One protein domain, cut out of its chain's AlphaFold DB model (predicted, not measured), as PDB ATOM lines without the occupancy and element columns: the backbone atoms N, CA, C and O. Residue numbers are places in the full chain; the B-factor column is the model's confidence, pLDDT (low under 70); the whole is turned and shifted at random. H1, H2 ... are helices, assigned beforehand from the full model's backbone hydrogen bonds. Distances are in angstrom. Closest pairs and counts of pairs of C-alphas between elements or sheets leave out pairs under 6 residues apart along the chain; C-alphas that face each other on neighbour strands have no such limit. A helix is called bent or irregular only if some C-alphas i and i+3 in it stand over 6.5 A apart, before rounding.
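This is residues 250 to 301 of the 301 residues of the protein "Glyco_hydro_38N domain-containing protein" of Brugia timori (UniProt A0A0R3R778). A long, kinked helix, H1, runs along the longest axis of the domain, and from its end a long link with no named element folds back past it to a second helix, H2, which crosses the earlier half of H1 nearly at right angles. A tight turn then leads into the short helix H3, which folds back the opposite way to H2 and heads toward the later part of H1. The printed part has 52 residues with three named helices, in the order H1, H2, H3, and no named strand; the class is all helix, with 37 of the 52 residues in the helices. The whole is compact, with a radius of gyration of the C-alphas of 11.0 A, and elongated in outline, with spans of 31 by 21 by 17 A.

The longest helix is H1, residues 250 to 268, 19 residues. Its first C-alpha, that of Glu 250, is at (113.668, 32.984, -23.173), and its last, that of Leu 268, is at (105.695, 14.322, -8.265), 25.2 A away. H1 has a kink of 39 degrees near residue 257, and it is irregular there: C-alphas 255 and 258 are 7.2 A apart. After it come residues 269 to 280, which hold no named element; within this stretch C-alpha 273 is at (108.275, 7.949, -3.967). H2, residues 281 to 290, has 10 residues and measures 14.2 A from first to last C-alpha; it begins with C-alpha 281 at (116.635, 29.280, -9.767). H3, residues 293 to 300, has 8 residues and measures 10.4 A; it ends with C-alpha 300 at (105.646, 24.113, -1.159).

H1 touches both other helices, each with a part of its length alone. H1 touches H2 with residues 253 to 261 alone, a stretch that includes the kink near residue 257. The closest C-alphas of H1 and H2 are those of Arg 258 and Trp 287, 6.4 A apart, and the two centres are 10.3 A apart. The lines of H1 and H2 are about perpendicular, at 79 degrees. Farther along H1, H3 only just touches it, with 3 pairs of C-alphas within 8 A, and on the side of H1 with residue 265 alone. The closest C-alphas there are those of Leu 265 and Val 299, 6.9 A apart. H1 and H3 are about perpendicular, but only just, at 72 degrees. H2 and H3 are close but not clearly touching: their closest C-alphas, those of Trp 288 and Arg 296, are 7.3 A apart. They run opposite ways at a shallow tilt of 29 degrees. In H3 every O i to N i+4 pair is within hydrogen-bond range; in H1 13 of 15 such pairs are, and in H2 5 of 6.

The two C-alphas farthest apart are those of Glu 250 and Glu 273, at 32.0 A. The first and last printed C-alphas, those of Glu 250 and Gly 301, are 28.0 A apart. The printed part runs from residue 250 to residue 301, the chain's last residue, and has no cut. The link from H1 to H2 is long, with 12 residues, 269 to 280, whose C-alphas lie 9 to 17 A from the mean of all C-alphas. The link from H2 to H3 is tight, with 2 residues. The mean pLDDT of the printed part of this predicted model is 96.2, and no printed residue is under 70.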
ATOM      1  N   GLU A 250     115.095  32.951 -22.844       95.81
ATOM      2  CA  GLU A 250     113.668  32.984 -23.173       95.81
ATOM      3  C   GLU A 250     113.226  31.792 -24.028       95.81
ATOM      4  O   GLU A 250     112.239  31.125 -23.729       95.81
ATOM      5  N   GLU A 251     113.981  31.487 -25.082       90.25
ATOM      6  CA  GLU A 251     113.658  30.379 -25.981       90.25
ATOM      7  C   GLU A 251     113.724  29.032 -25.264       90.25
ATOM      8  O   GLU A 251     112.861  28.175 -25.470       90.25
ATOM      9  N   TYR A 252     114.726  28.837 -24.402       98.00
ATOM     10  CA  TYR A 252     114.794  27.648 -23.559       98.00
ATOM     11  C   TYR A 252     113.608  27.555 -22.612       98.00
ATOM     12  O   TYR A 252     113.015  26.478 -22.490       98.00
ATOM     13  N   TYR A 253     113.251  28.670 -21.973       97.94
ATOM     14  CA  TYR A 253     112.127  28.720 -21.055       97.94
ATOM     15  C   TYR A 253     110.828  28.276 -21.731       97.94
ATOM     16  O   TYR A 253     110.165  27.344 -21.268       97.94
ATOM     17  N   GLU A 254     110.511  28.899 -22.863       95.75
ATOM     18  CA  GLU A 254     109.252  28.708 -23.577       95.75
ATOM     19  C   GLU A 254     109.099  27.303 -24.170       95.75
ATOM     20  O   GLU A 254     108.016  26.707 -24.095       95.75
ATOM     21  N   ILE A 255     110.176  26.761 -24.750       94.19
ATOM     22  CA  ILE A 255     110.142  25.497 -25.499       94.19
ATOM     23  C   ILE A 255     110.355  24.291 -24.573       94.19
ATOM     24  O   ILE A 255     109.699  23.258 -24.738       94.19
ATOM     25  N   HIS A 256     111.247  24.409 -23.585       95.75
ATOM     26  CA  HIS A 256     111.706  23.279 -22.774       95.75
ATOM     27  C   HIS A 256     111.408  23.459 -21.285       95.75
ATOM     28  O   HIS A 256     110.632  22.681 -20.723       95.75
ATOM     29  N   THR A 257     112.001  24.463 -20.637       98.00
ATOM     30  CA  THR A 257     112.075  24.525 -19.170       98.00
ATOM     31  C   THR A 257     110.706  24.632 -18.510       98.00
ATOM     32  O   THR A 257     110.423  23.898 -17.562       98.00
ATOM     33  N   ARG A 258     109.799  25.458 -19.051       97.88
ATOM     34  CA  ARG A 258     108.423  25.560 -18.541       97.88
ATOM     35  C   ARG A 258     107.708  24.208 -18.565       97.88
ATOM     36  O   ARG A 258     107.025  23.844 -17.611       97.88
ATOM     37  N   ASN A 259     107.881  23.443 -19.641       97.75
ATOM     38  CA  ASN A 259     107.265  22.124 -19.787       97.75
ATOM     39  C   ASN A 259     107.876  21.106 -18.817       97.75
ATOM     40  O   ASN A 259     107.143  20.308 -18.235       97.75
ATOM     41  N   ILE A 260     109.194  21.161 -18.600       98.31
ATOM     42  CA  ILE A 260     109.892  20.337 -17.605       98.31
ATOM     43  C   ILE A 260     109.324  20.601 -16.205       98.31
ATOM     44  O   ILE A 260     108.917  19.652 -15.538       98.31
ATOM     45  N   LEU A 261     109.219  21.865 -15.785       98.19
ATOM     46  CA  LEU A 261     108.722  22.238 -14.454       98.19
ATOM     47  C   LEU A 261     107.231  21.909 -14.263       98.19
ATOM     48  O   LEU A 261     106.841  21.362 -13.229       98.19
ATOM     49  N   ASN A 262     106.400  22.130 -15.285       97.06
ATOM     50  CA  ASN A 262     104.993  21.717 -15.260       97.06
ATOM     51  C   ASN A 262     104.845  20.193 -15.110       97.06
ATOM     52  O   ASN A 262     104.031  19.710 -14.316       97.06
ATOM     53  N   ASN A 263     105.640  19.423 -15.856       97.06
ATOM     54  CA  ASN A 263     105.615  17.966 -15.784       97.06
ATOM     55  C   ASN A 263     106.181  17.452 -14.464       97.06
ATOM     56  O   ASN A 263     105.620  16.504 -13.920       97.06
ATOM     57  N   MET A 264     107.235  18.077 -13.941       96.50
ATOM     58  CA  MET A 264     107.782  17.781 -12.620       96.50
ATOM     59  C   MET A 264     106.671  17.865 -11.572       96.50
ATOM     60  O   MET A 264     106.411  16.873 -10.897       96.50
ATOM     61  N   LEU A 265     105.957  18.994 -11.497       95.88
ATOM     62  CA  LEU A 265     104.858  19.160 -10.544       95.88
ATOM     63  C   LEU A 265     103.779  18.082 -10.726       95.88
ATOM     64  O   LEU A 265     103.368  17.445  -9.761       95.88
ATOM     65  N   SER A 266     103.361  17.819 -11.971       95.56
ATOM     66  CA  SER A 266     102.327  16.814 -12.255       95.56
ATOM     67  C   SER A 266     102.728  15.389 -11.859       95.56
ATOM     68  O   SER A 266     101.884  14.631 -11.383       95.56
ATOM     69  N   HIS A 267     103.983  14.996 -12.088       96.38
ATOM     70  CA  HIS A 267     104.442  13.630 -11.829       96.38
ATOM     71  C   HIS A 267     104.804  13.414 -10.363       96.38
ATOM     72  O   HIS A 267     104.472  12.362  -9.827       96.38
ATOM     73  N   LEU A 268     105.405  14.407  -9.698       95.81
ATOM     74  CA  LEU A 268     105.695  14.322  -8.265       95.81
ATOM     75  C   LEU A 268     104.413  14.187  -7.436       95.81
ATOM     76  O   LEU A 268     104.380  13.395  -6.507       95.81
ATOM     77  N   GLN A 269     103.333  14.870  -7.827       94.75
ATOM     78  CA  GLN A 269     102.025  14.747  -7.169       94.75
ATOM     79  C   GLN A 269     101.351  13.379  -7.376       94.75
ATOM     80  O   GLN A 269     100.486  12.989  -6.600       94.75
ATOM     81  N   LYS A 270     101.703  12.649  -8.441       95.69
ATOM     82  CA  LYS A 270     101.125  11.327  -8.751       95.69
ATOM     83  C   LYS A 270     101.955  10.167  -8.208       95.69
ATOM     84  O   LYS A 270     101.472   9.038  -8.199       95.69
ATOM     85  N   MET A 271     103.217  10.413  -7.864       95.19
ATOM     86  CA  MET A 271     104.199   9.384  -7.539       95.19
ATOM     87  C   MET A 271     104.925   9.751  -6.242       95.19
ATOM     88  O   MET A 271     105.993  10.356  -6.280       95.19
ATOM     89  N   ASP A 272     104.376   9.326  -5.104       93.06
ATOM     90  CA  ASP A 272     104.837   9.712  -3.757       93.06
ATOM     91  C   ASP A 272     106.313   9.381  -3.465       93.06
ATOM     92  O   ASP A 272     106.972  10.050  -2.664       93.06
ATOM     93  N   GLU A 273     106.866   8.351  -4.110       95.19
ATOM     94  CA  GLU A 273     108.275   7.949  -3.967       95.19
ATOM     95  C   GLU A 273     109.211   8.644  -4.966       95.19
ATOM     96  O   GLU A 273     110.432   8.596  -4.808       95.19
ATOM     97  N   MET A 274     108.669   9.321  -5.982       96.06
ATOM     98  CA  MET A 274     109.471  10.030  -6.975       96.06
ATOM     99  C   MET A 274     110.154  11.238  -6.333       96.06
ATOM    100  O   MET A 274     109.597  11.938  -5.485       96.06
ATOM    101  N   ARG A 275     111.396  11.490  -6.739       95.88
ATOM    102  CA  ARG A 275     112.184  12.651  -6.322       95.88
ATOM    103  C   ARG A 275     112.753  13.323  -7.558       95.88
ATOM    104  O   ARG A 275     112.973  12.670  -8.574       95.88
ATOM    105  N   PHE A 276     112.998  14.622  -7.466       97.44
ATOM    106  CA  PHE A 276     113.621  15.392  -8.531       97.44
ATOM    107  C   PHE A 276     114.425  16.535  -7.917       97.44
ATOM    108  O   PHE A 276     113.936  17.201  -7.005       97.44
ATOM    109  N   VAL A 277     115.652  16.740  -8.392       97.94
ATOM    110  CA  VAL A 277     116.483  17.880  -7.990       97.94
ATOM    111  C   VAL A 277     116.556  18.896  -9.122       97.94
ATOM    112  O   VAL A 277     116.689  18.535 -10.292       97.94
ATOM    113  N   TYR A 278     116.472  20.170  -8.755       98.19
ATOM    114  CA  TYR A 278     116.518  21.297  -9.679       98.19
ATOM    115  C   TYR A 278     117.486  22.357  -9.153       98.19
ATOM    116  O   TYR A 278     117.516  22.600  -7.946       98.19
ATOM    117  N   ALA A 279     118.287  22.958 -10.036       98.25
ATOM    118  CA  ALA A 279     119.379  23.847  -9.639       98.25
ATOM    119  C   ALA A 279     119.162  25.303 -10.079       98.25
ATOM    120  O   ALA A 279     119.480  26.230  -9.333       98.25
ATOM    121  N   GLU A 280     118.633  25.530 -11.280       98.31
ATOM    122  CA  GLU A 280     118.677  26.837 -11.932       98.31
ATOM    123  C   GLU A 280     117.510  27.749 -11.516       98.31
ATOM    124  O   GLU A 280     116.497  27.886 -12.201       98.31
ATOM    125  N   ILE A 281     117.671  28.423 -10.371       98.12
ATOM    126  CA  ILE A 281     116.635  29.280  -9.767       98.12
ATOM    127  C   ILE A 281     116.151  30.405 -10.690       98.12
ATOM    128  O   ILE A 281     115.000  30.804 -10.571       98.12
ATOM    129  N   SER A 282     116.957  30.882 -11.641       98.19
ATOM    130  CA  SER A 282     116.519  31.890 -12.620       98.19
ATOM    131  C   SER A 282     115.305  31.430 -13.436       98.19
ATOM    132  O   SER A 282     114.345  32.178 -13.602       98.19
ATOM    133  N   PHE A 283     115.303  30.183 -13.908       98.44
ATOM    134  CA  PHE A 283     114.148  29.613 -14.599       98.44
ATOM    135  C   PHE A 283     113.006  29.267 -13.650       98.44
ATOM    136  O   PHE A 283     111.841  29.454 -14.001       98.44
ATOM    137  N   PHE A 284     113.333  28.762 -12.458       98.25
ATOM    138  CA  PHE A 284     112.321  28.426 -11.463       98.25
ATOM    139  C   PHE A 284     111.546  29.662 -11.003       98.25
ATOM    140  O   PHE A 284     110.328  29.607 -10.913       98.25
ATOM    141  N   GLU A 285     112.231  30.775 -10.738       98.12
ATOM    142  CA  GLU A 285     111.625  32.044 -10.329       98.12
ATOM    143  C   GLU A 285     110.720  32.590 -11.427       98.12
ATOM    144  O   GLU A 285     109.556  32.889 -11.168       98.12
ATOM    145  N   ARG A 286     111.190  32.585 -12.677       97.81
ATOM    146  CA  ARG A 286     110.347  32.926 -13.818       97.81
ATOM    147  C   ARG A 286     109.070  32.081 -13.872       97.81
ATOM    148  O   ARG A 286     107.973  32.635 -13.906       97.81
ATOM    149  N   TRP A 287     109.196  30.757 -13.811       98.44
ATOM    150  CA  TRP A 287     108.051  29.844 -13.773       98.44
ATOM    151  C   TRP A 287     107.131  30.090 -12.577       98.44
ATOM    152  O   TRP A 287     105.907  30.094 -12.713       98.44
ATOM    153  N   TRP A 288     107.711  30.370 -11.413       97.94
ATOM    154  CA  TRP A 288     106.987  30.660 -10.184       97.94
ATOM    155  C   TRP A 288     106.076  31.881 -10.314       97.94
ATOM    156  O   TRP A 288     104.981  31.902  -9.742       97.94
ATOM    157  N   THR A 289     106.499  32.896 -11.074       97.44
ATOM    158  CA  THR A 289     105.677  34.090 -11.322       97.44
ATOM    159  C   THR A 289     104.451  33.811 -12.198       97.44
ATOM    160  O   THR A 289     103.452  34.511 -12.054       97.44
ATOM    161  N   GLU A 290     104.490  32.772 -13.039       96.00
ATOM    162  CA  GLU A 290     103.430  32.440 -14.002       96.00
ATOM    163  C   GLU A 290     102.364  31.478 -13.454       96.00
ATOM    164  O   GLU A 290     101.230  31.471 -13.936       96.00
ATOM    165  N   ILE A 291     102.707  30.647 -12.468       96.88
ATOM    166  CA  ILE A 291     101.771  29.672 -11.896       96.88
ATOM    167  C   ILE A 291     100.795  30.304 -10.891       96.88
ATOM    168  O   ILE A 291     101.111  31.271 -10.197       96.88
ATOM    169  N   ASP A 292      99.598  29.721 -10.810       96.94
ATOM    170  CA  ASP A 292      98.565  30.082  -9.838       96.94
ATOM    171  C   ASP A 292      98.932  29.666  -8.401       96.94
ATOM    172  O   ASP A 292      99.856  28.885  -8.160       96.94
ATOM    173  N   GLU A 293      98.200  30.210  -7.424       96.94
ATOM    174  CA  GLU A 293      98.475  29.939  -6.009       96.94
ATOM    175  C   GLU A 293      98.243  28.464  -5.644       96.94
ATOM    176  O   GLU A 293      98.974  27.927  -4.820       96.94
ATOM    177  N   GLU A 294      97.303  27.777  -6.302       96.12
ATOM    178  CA  GLU A 294      97.067  26.343  -6.089       96.12
ATOM    179  C   GLU A 294      98.328  25.527  -6.403       96.12
ATOM    180  O   GLU A 294      98.799  24.754  -5.571       96.12
ATOM    181  N   LYS A 295      98.948  25.750  -7.567       96.25
ATOM    182  CA  LYS A 295     100.207  25.091  -7.939       96.25
ATOM    183  C   LYS A 295     101.361  25.479  -7.028       96.25
ATOM    184  O   LYS A 295     102.206  24.632  -6.755       96.25
ATOM    185  N   ARG A 296     101.417  26.726  -6.552       97.00
ATOM    186  CA  ARG A 296     102.450  27.146  -5.593       97.00
ATOM    187  C   ARG A 296     102.352  26.375  -4.286       97.00
ATOM    188  O   ARG A 296     103.385  25.948  -3.781       97.00
ATOM    189  N   GLU A 297     101.148  26.154  -3.770       96.62
ATOM    190  CA  GLU A 297     100.952  25.330  -2.573       96.62
ATOM    191  C   GLU A 297     101.385  23.879  -2.815       96.62
ATOM    192  O   GLU A 297     102.125  23.323  -2.009       96.62
ATOM    193  N   LEU A 298     101.058  23.300  -3.977       95.06
ATOM    194  CA  LEU A 298     101.516  21.949  -4.337       95.06
ATOM    195  C   LEU A 298     103.045  21.816  -4.418       95.06
ATOM    196  O   LEU A 298     103.582  20.729  -4.213       95.06
ATOM    197  N   VAL A 299     103.747  22.897  -4.761       95.19
ATOM    198  CA  VAL A 299     105.215  22.922  -4.811       95.19
ATOM    199  C   VAL A 299     105.828  23.113  -3.423       95.19
ATOM    200  O   VAL A 299     106.892  22.556  -3.158       95.19
ATOM    201  N   LYS A 300     105.187  23.897  -2.544       93.50
ATOM    202  CA  LYS A 300     105.646  24.113  -1.159       93.50
ATOM    203  C   LYS A 300     105.486  22.852  -0.300       93.50
ATOM    204  O   LYS A 300     106.361  22.607   0.531       93.50
ATOM    205  N   GLY A 301     104.446  22.054  -0.568       74.44
ATOM    206  CA  GLY A 301     104.133  20.814   0.153       74.44
ATOM    207  C   GLY A 301     103.262  21.033   1.380       74.44
ATOM    208  O   GLY A 301     103.575  21.941   2.181       74.44
TER     209      GLY A 301